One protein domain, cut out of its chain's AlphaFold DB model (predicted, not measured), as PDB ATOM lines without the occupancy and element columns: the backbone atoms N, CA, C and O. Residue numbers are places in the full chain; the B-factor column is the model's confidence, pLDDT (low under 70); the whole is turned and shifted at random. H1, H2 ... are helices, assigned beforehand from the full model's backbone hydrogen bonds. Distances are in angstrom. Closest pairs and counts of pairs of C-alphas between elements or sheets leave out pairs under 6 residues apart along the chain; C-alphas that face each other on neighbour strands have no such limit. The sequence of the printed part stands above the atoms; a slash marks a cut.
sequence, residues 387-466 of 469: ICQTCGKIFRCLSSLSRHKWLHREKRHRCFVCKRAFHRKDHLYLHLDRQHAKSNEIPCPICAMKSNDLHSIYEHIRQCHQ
ATOM      1  N   ILE A 387     154.772 125.552 135.059       85.88
ATOM      2  CA  ILE A 387     155.274 126.767 134.412       85.88
ATOM      3  C   ILE A 387     156.027 126.410 133.126       85.88
ATOM      4  O   ILE A 387     156.869 125.513 133.099       85.88
ATOM      5  N   CYS A 388     155.756 127.138 132.045       89.06
ATOM      6  CA  CYS A 388     156.614 127.119 130.871       89.06
ATOM      7  C   CYS A 388     157.886 127.930 131.133       89.06
ATOM      8  O   CYS A 388     157.819 129.152 131.231       89.06
ATOM      9  N   GLN A 389     159.041 127.268 131.183       83.81
ATOM     10  CA  GLN A 389     160.342 127.928 131.361       83.81
ATOM     11  C   GLN A 389     160.653 128.965 130.263       83.81
ATOM     12  O   GLN A 389     161.359 129.927 130.526       83.81
ATOM     13  N   THR A 390     160.087 128.822 129.059       81.00
ATOM     14  CA  THR A 390     160.343 129.724 127.921       81.00
ATOM     15  C   THR A 390     159.548 131.036 127.965       81.00
ATOM     16  O   THR A 390     159.940 132.000 127.321       81.00
ATOM     17  N   CYS A 391     158.415 131.106 128.680       86.88
ATOM     18  CA  CYS A 391     157.595 132.334 128.724       86.88
ATOM     19  C   CYS A 391     156.834 132.585 130.036       86.88
ATOM     20  O   CYS A 391     155.899 133.384 130.065       86.88
ATOM     21  N   GLY A 392     157.148 131.852 131.104       84.38
ATOM     22  CA  GLY A 392     156.516 131.988 132.420       84.38
ATOM     23  C   GLY A 392     155.036 131.583 132.501       84.38
ATOM     24  O   GLY A 392     154.465 131.603 133.591       84.38
ATOM     25  N   LYS A 393     154.381 131.196 131.394       86.25
ATOM     26  CA  LYS A 393     152.946 130.858 131.408       86.25
ATOM     27  C   LYS A 393     152.665 129.635 132.277       86.25
ATOM     28  O   LYS A 393     153.328 128.606 132.158       86.25
ATOM     29  N   ILE A 394     151.650 129.762 133.127       87.06
ATOM     30  CA  ILE A 394     151.270 128.764 134.126       87.06
ATOM     31  C   ILE A 394     150.100 127.930 133.603       87.06
ATOM     32  O   ILE A 394     149.063 128.467 133.215       87.06
ATOM     33  N   PHE A 395     150.247 126.610 133.647       89.44
ATOM     34  CA  PHE A 395     149.243 125.646 133.213       89.44
ATOM     35  C   PHE A 395     148.731 124.818 134.392       89.44
ATOM     36  O   PHE A 395     149.442 124.560 135.362       89.44
ATOM     37  N   ARG A 396     147.469 124.387 134.289       85.50
ATOM     38  CA  ARG A 396     146.810 123.523 135.283       85.50
ATOM     39  C   ARG A 396     147.111 122.029 135.079       85.50
ATOM     40  O   ARG A 396     146.934 121.256 136.008       85.50
ATOM     41  N   CYS A 397     147.563 121.632 133.882       86.81
ATOM     42  CA  CYS A 397     147.775 120.231 133.493       86.81
ATOM     43  C   CYS A 397     149.046 120.065 132.640       86.81
ATOM     44  O   CYS A 397     149.328 120.917 131.791       86.81
ATOM     45  N   LEU A 398     149.755 118.938 132.796       86.50
ATOM     46  CA  LEU A 398     150.971 118.625 132.027       86.50
ATOM     47  C   LEU A 398     150.700 118.548 130.521       86.50
ATOM     48  O   LEU A 398     151.454 119.114 129.742       86.50
ATOM     49  N   SER A 399     149.584 117.947 130.106       86.19
ATOM     50  CA  SER A 399     149.158 117.890 128.699       86.19
ATOM     51  C   SER A 399     149.028 119.278 128.055       86.19
ATOM     52  O   SER A 399     149.428 119.478 126.906       86.19
ATOM     53  N   SER A 400     148.533 120.265 128.807       85.12
ATOM     54  CA  SER A 400     148.419 121.653 128.350       85.12
ATOM     55  C   SER A 400     149.781 122.338 128.232       85.12
ATOM     56  O   SER A 400     150.020 123.000 127.222       85.12
ATOM     57  N   LEU A 401     150.689 122.131 129.196       88.38
ATOM     58  CA  LEU A 401     152.070 122.621 129.114       88.38
ATOM     59  C   LEU A 401     152.827 121.972 127.941       88.38
ATOM     60  O   LEU A 401     153.452 122.678 127.152       88.38
ATOM     61  N   SER A 402     152.734 120.652 127.776       84.75
ATOM     62  CA  SER A 402     153.393 119.914 126.692       84.75
ATOM     63  C   SER A 402     152.895 120.348 125.316       84.75
ATOM     64  O   SER A 402     153.712 120.585 124.431       84.75
ATOM     65  N   ARG A 403     151.580 120.552 125.135       81.31
ATOM     66  CA  ARG A 403     151.026 121.146 123.906       81.31
ATOM     67  C   ARG A 403     151.518 122.582 123.702       81.31
ATOM     68  O   ARG A 403     151.903 122.941 122.596       81.31
ATOM     69  N   HIS A 404     151.550 123.390 124.759       84.44
ATOM     70  CA  HIS A 404     152.029 124.768 124.696       84.44
ATOM     71  C   HIS A 404     153.516 124.879 124.313       84.44
ATOM     72  O   HIS A 404     153.863 125.776 123.546       84.44
ATOM     73  N   LYS A 405     154.381 123.946 124.745       81.81
ATOM     74  CA  LYS A 405     155.800 123.901 124.337       81.81
ATOM     75  C   LYS A 405     155.992 123.833 122.810       81.81
ATOM     76  O   LYS A 405     157.017 124.298 122.326       81.81
ATOM     77  N   TRP A 406     155.018 123.346 122.033       74.31
ATOM     78  CA  TRP A 406     155.082 123.378 120.562       74.31
ATOM     79  C   TRP A 406     154.938 124.779 119.955       74.31
ATOM     80  O   TRP A 406     155.351 124.972 118.819       74.31
ATOM     81  N   LEU A 407     154.399 125.756 120.690       71.00
ATOM     82  CA  LEU A 407     154.343 127.154 120.244       71.00
ATOM     83  C   LEU A 407     155.701 127.861 120.383       71.00
ATOM     84  O   LEU A 407     155.959 128.811 119.655       71.00
ATOM     85  N   HIS A 408     156.558 127.368 121.283       75.56
ATOM     86  CA  HIS A 408     157.954 127.803 121.432       75.56
ATOM     87  C   HIS A 408     158.916 127.068 120.505       75.56
ATOM     88  O   HIS A 408     160.056 127.489 120.339       75.56
ATOM     89  N   ARG A 409     158.480 125.963 119.888       68.06
ATOM     90  CA  ARG A 409     159.250 125.335 118.817       68.06
ATOM     91  C   ARG A 409     159.180 126.246 117.603       68.06
ATOM     92  O   ARG A 409     158.095 126.510 117.084       68.06
ATOM     93  N   GLU A 410     160.341 126.709 117.155       63.16
ATOM     94  CA  GLU A 410     160.431 127.540 115.962       63.16
ATOM     95  C   GLU A 410     159.765 126.837 114.768       63.16
ATOM     96  O   GLU A 410     159.872 125.619 114.585       63.16
ATOM     97  N   LYS A 411     159.055 127.611 113.946       66.50
ATOM     98  CA  LYS A 411     158.378 127.130 112.741       66.50
ATOM     99  C   LYS A 411     159.409 126.807 111.651       66.50
ATOM    100  O   LYS A 411     159.666 127.622 110.766       66.50
ATOM    101  N   ARG A 412     159.986 125.603 111.728       71.56
ATOM    102  CA  ARG A 412     161.102 125.128 110.885       71.56
ATOM    103  C   ARG A 412     160.801 125.070 109.383       71.56
ATOM    104  O   ARG A 412     161.730 124.991 108.589       71.56
ATOM    105  N   HIS A 413     159.531 125.067 108.978       79.69
ATOM    106  CA  HIS A 413     159.131 124.850 107.586       79.69
ATOM    107  C   HIS A 413     158.547 126.131 106.996       79.69
ATOM    108  O   HIS A 413     157.360 126.410 107.151       79.69
ATOM    109  N   ARG A 414     159.390 126.941 106.348       81.06
ATOM    110  CA  ARG A 414     158.983 128.201 105.712       81.06
ATOM    111  C   ARG A 414     158.633 127.959 104.239       81.06
ATOM    112  O   ARG A 414     159.353 127.264 103.531       81.06
ATOM    113  N   CYS A 415     157.519 128.524 103.785       82.81
ATOM    114  CA  CYS A 415     157.169 128.590 102.370       82.81
ATOM    115  C   CYS A 415     158.081 129.601 101.676       82.81
ATOM    116  O   CYS A 415     158.108 130.757 102.080       82.81
ATOM    117  N   PHE A 416     158.799 129.196 100.632       74.00
ATOM    118  CA  PHE A 416     159.683 130.090  99.878       74.00
ATOM    119  C   PHE A 416     158.902 131.124  99.045       74.00
ATOM    120  O   PHE A 416     159.349 132.258  98.922       74.00
ATOM    121  N   VAL A 417     157.703 130.781  98.550       75.69
ATOM    122  CA  VAL A 417     156.894 131.674  97.692       75.69
ATOM    123  C   VAL A 417     156.295 132.857  98.463       75.69
ATOM    124  O   VAL A 417     156.275 133.975  97.963       75.69
ATOM    125  N   CYS A 418     155.797 132.639  99.687       80.75
ATOM    126  CA  CYS A 418     155.127 133.687 100.478       80.75
ATOM    127  C   CYS A 418     155.683 133.870 101.901       80.75
ATOM    128  O   CYS A 418     155.017 134.455 102.756       80.75
ATOM    129  N   LYS A 419     156.873 133.323 102.184       79.06
ATOM    130  CA  LYS A 419     157.611 133.392 103.467       79.06
ATOM    131  C   LYS A 419     156.848 132.883 104.711       79.06
ATOM    132  O   LYS A 419     157.364 132.929 105.827       79.06
ATOM    133  N   ARG A 420     155.635 132.332 104.554       81.38
ATOM    134  CA  ARG A 420     154.778 131.854 105.654       81.38
ATOM    135  C   ARG A 420     155.367 130.608 106.318       81.38
ATOM    136  O   ARG A 420     155.684 129.631 105.647       81.38
ATOM    137  N   ALA A 421     155.485 130.637 107.643       82.19
ATOM    138  CA  ALA A 421     156.148 129.589 108.415       82.19
ATOM    139  C   ALA A 421     155.166 128.595 109.072       82.19
ATOM    140  O   ALA A 421     154.152 128.986 109.669       82.19
ATOM    141  N   PHE A 422     155.517 127.309 109.010       83.44
ATOM    142  CA  PHE A 422     154.755 126.151 109.480       83.44
ATOM    143  C   PHE A 422     155.573 125.298 110.459       83.44
ATOM    144  O   PHE A 422     156.804 125.283 110.449       83.44
ATOM    145  N   HIS A 423     154.860 124.574 111.321       76.25
ATOM    146  CA  HIS A 423     155.435 123.743 112.384       76.25
ATOM    147  C   HIS A 423     155.655 122.275 111.968       76.25
ATOM    148  O   HIS A 423     156.338 121.541 112.675       76.25
ATOM    149  N   ARG A 424     155.094 121.848 110.826       79.56
ATOM    150  CA  ARG A 424     155.244 120.507 110.233       79.56
ATOM    151  C   ARG A 424     155.357 120.604 108.706       79.56
ATOM    152  O   ARG A 424     154.836 121.558 108.124       79.56
ATOM    153  N   LYS A 425     156.007 119.618 108.071       80.94
ATOM    154  CA  LYS A 425     156.202 119.550 106.608       80.94
ATOM    155  C   LYS A 425     154.891 119.374 105.834       80.94
ATOM    156  O   LYS A 425     154.666 120.072 104.858       80.94
ATOM    157  N   ASP A 426     154.002 118.499 106.296       83.44
ATOM    158  CA  ASP A 426     152.710 118.210 105.655       83.44
ATOM    159  C   ASP A 426     151.795 119.441 105.578       83.44
ATOM    160  O   ASP A 426     151.149 119.675 104.560       83.44
ATOM    161  N   HIS A 427     151.797 120.292 106.606       84.31
ATOM    162  CA  HIS A 427     151.077 121.567 106.562       84.31
ATOM    163  C   HIS A 427     151.707 122.590 105.609       84.31
ATOM    164  O   HIS A 427     150.977 123.403 105.045       84.31
ATOM    165  N   LEU A 428     153.029 122.548 105.405       87.00
ATOM    166  CA  LEU A 428     153.675 123.335 104.355       87.00
ATOM    167  C   LEU A 428     153.285 122.805 102.967       87.00
ATOM    168  O   LEU A 428     152.941 123.608 102.111       87.00
ATOM    169  N   TYR A 429     153.260 121.487 102.747       83.62
ATOM    170  CA  TYR A 429     152.853 120.909 101.460       83.62
ATOM    171  C   TYR A 429     151.386 121.204 101.126       83.62
ATOM    172  O   TYR A 429     151.113 121.715 100.047       83.62
ATOM    173  N   LEU A 430     150.456 121.022 102.071       84.62
ATOM    174  CA  LEU A 430     149.047 121.415 101.896       84.62
ATOM    175  C   LEU A 430     148.870 122.921 101.643       84.62
ATOM    176  O   LEU A 430     147.930 123.330 100.965       84.62
ATOM    177  N   HIS A 431     149.744 123.759 102.207       86.00
ATOM    178  CA  HIS A 431     149.756 125.188 101.910       86.00
ATOM    179  C   HIS A 431     150.278 125.473 100.498       86.00
ATOM    180  O   HIS A 431     149.672 126.275  99.792       86.00
ATOM    181  N   LEU A 432     151.387 124.840 100.107       81.69
ATOM    182  CA  LEU A 432     151.969 124.974  98.777       81.69
ATOM    183  C   LEU A 432     150.943 124.571  97.715       81.69
ATOM    184  O   LEU A 432     150.649 125.368  96.830       81.69
ATOM    185  N   ASP A 433     150.338 123.395  97.869       79.88
ATOM    186  CA  ASP A 433     149.333 122.843  96.963       79.88
ATOM    187  C   ASP A 433     148.150 123.808  96.782       79.88
ATOM    188  O   ASP A 433     147.935 124.390  95.719       79.88
ATOM    189  N   ARG A 434     147.460 124.132  97.879       80.88
ATOM    190  CA  ARG A 434     146.236 124.947  97.836       80.88
ATOM    191  C   ARG A 434     146.436 126.399  97.414       80.88
ATOM    192  O   ARG A 434     145.440 127.079  97.165       80.88
ATOM    193  N   GLN A 435     147.653 126.938  97.461       77.75
ATOM    194  CA  GLN A 435     147.900 128.374  97.256       77.75
ATOM    195  C   GLN A 435     148.786 128.666  96.043       77.75
ATOM    196  O   GLN A 435     148.626 129.728  95.444       77.75
ATOM    197  N   HIS A 436     149.662 127.732  95.662       77.19
ATOM    198  CA  HIS A 436     150.693 127.931  94.640       77.19
ATOM    199  C   HIS A 436     150.649 126.894  93.498       77.19
ATOM    200  O   HIS A 436     151.255 127.150  92.464       77.19
ATOM    201  N   ALA A 437     149.871 125.801  93.588       69.81
ATOM    202  CA  ALA A 437     149.718 124.811  92.500       69.81
ATOM    203  C   ALA A 437     148.836 125.269  91.316       69.81
ATOM    204  O   ALA A 437     148.376 124.452  90.524       69.81
ATOM    205  N   LYS A 438     148.565 126.572  91.163       67.00
ATOM    206  CA  LYS A 438     147.732 127.100  90.059       67.00
ATOM    207  C   LYS A 438     148.400 127.029  88.678       67.00
ATOM    208  O   LYS A 438     147.776 127.415  87.694       67.00
ATOM    209  N   SER A 439     149.650 126.579  88.607       60.34
ATOM    210  CA  SER A 439     150.401 126.379  87.373       60.34
ATOM    211  C   SER A 439     150.815 124.916  87.257       60.34
ATOM    212  O   SER A 439     151.361 124.366  88.211       60.34
ATOM    213  N   ASN A 440     150.608 124.319  86.079       65.75
ATOM    214  CA  ASN A 440     151.056 122.954  85.760       65.75
ATOM    215  C   ASN A 440     152.584 122.797  85.855       65.75
ATOM    216  O   ASN A 440     153.079 121.690  86.034       65.75
ATOM    217  N   GLU A 441     153.311 123.907  85.735       72.88
ATOM    218  CA  GLU A 441     154.740 124.015  86.004       72.88
ATOM    219  C   GLU A 441     154.935 125.086  87.079       72.88
ATOM    220  O   GLU A 441     154.678 126.271  86.838       72.88
ATOM    221  N   ILE A 442     155.405 124.708  88.263       77.06
ATOM    222  CA  ILE A 442     155.855 125.689  89.246       77.06
ATOM    223  C   ILE A 442     157.327 126.011  88.919       77.06
ATOM    224  O   ILE A 442     158.117 125.090  88.710       77.06
ATOM    225  N   PRO A 443     157.734 127.286  88.817       79.62
ATOM    226  CA  PRO A 443     159.139 127.649  88.668       79.62
ATOM    227  C   PRO A 443     159.832 127.761  90.033       79.62
ATOM    228  O   PRO A 443     159.239 128.205  91.021       79.62
ATOM    229  N   CYS A 444     161.117 127.418  90.087       82.75
ATOM    230  CA  CYS A 444     161.986 127.832  91.179       82.75
ATOM    231  C   CYS A 444     162.157 129.368  91.140       82.75
ATOM    232  O   CYS A 444     162.377 129.928  90.067       82.75
ATOM    233  N   PRO A 445     162.082 130.087  92.277       77.31
ATOM    234  CA  PRO A 445     162.275 131.539  92.302       77.31
ATOM    235  C   PRO A 445     163.749 131.970  92.178       77.31
ATOM    236  O   PRO A 445     164.021 133.164  92.127       77.31
ATOM    237  N   ILE A 446     164.694 131.021  92.195       80.88
ATOM    238  CA  ILE A 446     166.145 131.273  92.273       80.88
ATOM    239  C   ILE A 446     166.878 130.806  91.005       80.88
ATOM    240  O   ILE A 446     167.915 131.360  90.655       80.88
ATOM    241  N   CYS A 447     166.349 129.811  90.286       84.94
ATOM    242  CA  CYS A 447     166.925 129.329  89.031       84.94
ATOM    243  C   CYS A 447     165.836 128.922  88.027       84.94
ATOM    244  O   CYS A 447     164.661 128.828  88.367       84.94
ATOM    245  N   ALA A 448     166.228 128.630  86.785       82.25
ATOM    246  CA  ALA A 448     165.301 128.264  85.711       82.25
ATOM    247  C   ALA A 448     164.669 126.856  85.843       82.25
ATOM    248  O   ALA A 448     163.923 126.444  84.953       82.25
ATOM    249  N   MET A 449     164.952 126.104  86.915       82.62
ATOM    250  CA  MET A 449     164.337 124.794  87.132       82.62
ATOM    251  C   MET A 449     162.832 124.937  87.378       82.62
ATOM    252  O   MET A 449     162.387 125.766  88.171       82.62
ATOM    253  N   LYS A 450     162.055 124.077  86.725       83.00
ATOM    254  CA  LYS A 450     160.616 123.933  86.933       83.00
ATOM    255  C   LYS A 450     160.293 122.494  87.320       83.00
ATOM    256  O   LYS A 450     160.999 121.574  86.908       83.00
ATOM    257  N   SER A 451     159.201 122.292  88.044       81.56
ATOM    258  CA  SER A 451     158.591 120.971  88.198       81.56
ATOM    259  C   SER A 451     157.083 121.064  88.349       81.56
ATOM    260  O   SER A 451     156.532 122.079  88.772       81.56
ATOM    261  N   ASN A 452     156.426 119.957  88.025       76.88
ATOM    262  CA  ASN A 452     154.971 119.837  88.034       76.88
ATOM    263  C   ASN A 452     154.437 119.469  89.434       76.88
ATOM    264  O   ASN A 452     153.233 119.375  89.645       76.88
ATOM    265  N   ASP A 453     155.348 119.255  90.388       76.25
ATOM    266  CA  ASP A 453     155.086 118.997  91.801       76.25
ATOM    267  C   ASP A 453     155.859 120.009  92.664       76.25
ATOM    268  O   ASP A 453     157.042 120.291  92.444       76.25
ATOM    269  N   LEU A 454     155.175 120.549  93.670       75.69
ATOM    270  CA  LEU A 454     155.705 121.478  94.663       75.69
ATOM    271  C   LEU A 454     156.660 120.811  95.656       75.69
ATOM    272  O   LEU A 454     157.534 121.491  96.197       75.69
ATOM    273  N   HIS A 455     156.517 119.506  95.909       79.56
ATOM    274  CA  HIS A 455     157.469 118.771  96.737       79.56
ATOM    275  C   HIS A 455     158.846 118.717  96.062       79.56
ATOM    276  O   HIS A 455     159.851 118.993  96.721       79.56
ATOM    277  N   SER A 456     158.888 118.471  94.747       83.88
ATOM    278  CA  SER A 456     160.128 118.478  93.964       83.88
ATOM    279  C   SER A 456     160.838 119.836  93.997       83.88
ATOM    280  O   SER A 456     162.045 119.862  94.219       83.88
ATOM    281  N   ILE A 457     160.124 120.966  93.880       83.38
ATOM    282  CA  ILE A 457     160.740 122.300  94.049       83.38
ATOM    283  C   ILE A 457     161.141 122.582  95.489       83.38
ATOM    284  O   ILE A 457     162.194 123.172  95.706       83.38
ATOM    285  N   TYR A 458     160.350 122.169  96.482       81.12
ATOM    286  CA  TYR A 458     160.735 122.365  97.876       81.12
ATOM    287  C   TYR A 458     162.044 121.633  98.201       81.12
ATOM    288  O   TYR A 458     162.932 122.237  98.801       81.12
ATOM    289  N   GLU A 459     162.200 120.371  97.788       82.50
ATOM    290  CA  GLU A 459     163.464 119.649  97.975       82.50
ATOM    291  C   GLU A 459     164.578 120.181  97.058       82.50
ATOM    292  O   GLU A 459     165.696 120.321  97.537       82.50
ATOM    293  N   HIS A 460     164.301 120.602  95.818       85.12
ATOM    294  CA  HIS A 460     165.288 121.287  94.970       85.12
ATOM    295  C   HIS A 460     165.824 122.572  95.626       85.12
ATOM    296  O   HIS A 460     167.033 122.711  95.780       85.12
ATOM    297  N   ILE A 461     164.964 123.486  96.091       82.75
ATOM    298  CA  ILE A 461     165.395 124.707  96.793       82.75
ATOM    299  C   ILE A 461     166.140 124.329  98.079       82.75
ATOM    300  O   ILE A 461     167.206 124.869  98.369       82.75
ATOM    301  N   ARG A 462     165.627 123.345  98.826       82.00
ATOM    302  CA  ARG A 462     166.261 122.837 100.044       82.00
ATOM    303  C   ARG A 462     167.577 122.087  99.792       82.00
ATOM    304  O   ARG A 462     168.281 121.836 100.761       82.00
ATOM    305  N   GLN A 463     167.944 121.715  98.569       80.19
ATOM    306  CA  GLN A 463     169.191 120.985  98.284       80.19
ATOM    307  C   GLN A 463     170.181 121.832  97.476       80.19
ATOM    308  O   GLN A 463     171.358 121.870  97.812       80.19
ATOM    309  N   CYS A 464     169.704 122.576  96.480       83.31
ATOM    310  CA  CYS A 464     170.514 123.419  95.600       83.31
ATOM    311  C   CYS A 464     170.679 124.863  96.107       83.31
ATOM    312  O   CYS A 464     171.602 125.551  95.676       83.31
ATOM    313  N   HIS A 465     169.801 125.348  96.993       82.94
ATOM    314  CA  HIS A 465     169.759 126.754  97.422       82.94
ATOM    315  C   HIS A 465     169.788 126.927  98.954       82.94
ATOM    316  O   HIS A 465     169.258 127.903  99.483       82.94
ATOM    317  N   GLN A 466     170.441 126.006  99.677       67.12
ATOM    318  CA  GLN A 466     170.551 126.029 101.151       67.12
ATOM    319  C   GLN A 466     171.185 127.307 101.733       67.12
ATOM    320  O   GLN A 466     170.970 127.600 102.905       67.12
TER     321      GLN A 466
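This is residues 387 to 466 of the 469 residues of an uncharacterized protein of Octopus bimaculoides (UniProt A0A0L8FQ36). Two lobes stand end to end on a thin link: a small one made of the curled residues 387 to 397 and H1, then a larger one in which H2 and H3 meet steeply, the first turn of H3 beside the later part of H2. Two long stretches without named elements, residues 409 to 424 and 437 to 453, join the helices, and each folds back on itself through a short antiparallel pairing. The printed part has 80 residues with three named helices, in the order H1, H2, H3, and no named strand; the class is all helix, though only 34 of the 80 residues are in helices. The whole is only just loose, close to extended, with a radius of gyration of the C-alphas of 17.0 A, and it spans 52 by 24 by 16 A.

H1, residues 398 to 408, is apart from H2, residues 425 to 436, and from H3, residues 454 to 464. H2 touches H3 with residues 429 to 433 alone; their closest C-alphas, those of Leu 432 and Leu 454, are 6.6 A apart. The two run opposite ways at a steep tilt of 66 degrees. Residues 413 to 414 pair with 421 to 422, and 442 to 443 with 450 to 451, both antiparallel. Each O i to N i+4 pair is within hydrogen-bond range in H2 and H3, and 4 of 7 are in H1.

H1 begins at C-alpha 398 (150.971, 118.625, 132.027) and is 15.7 A long from first to last C-alpha. H2 begins at C-alpha 425 (156.202, 119.550, 106.608) and measures 15.6 A. H3, 15.0 A long, ends at C-alpha 464 (170.514, 123.419, 95.600).

The two C-alphas farthest apart, those of Arg 396 and Ala 448, are 53.1 A apart. The printed part has no cut, and both links between helices are long. Its mean pLDDT is 80.1, with residues 409 to 411, 437 to 440 and 466 under 70.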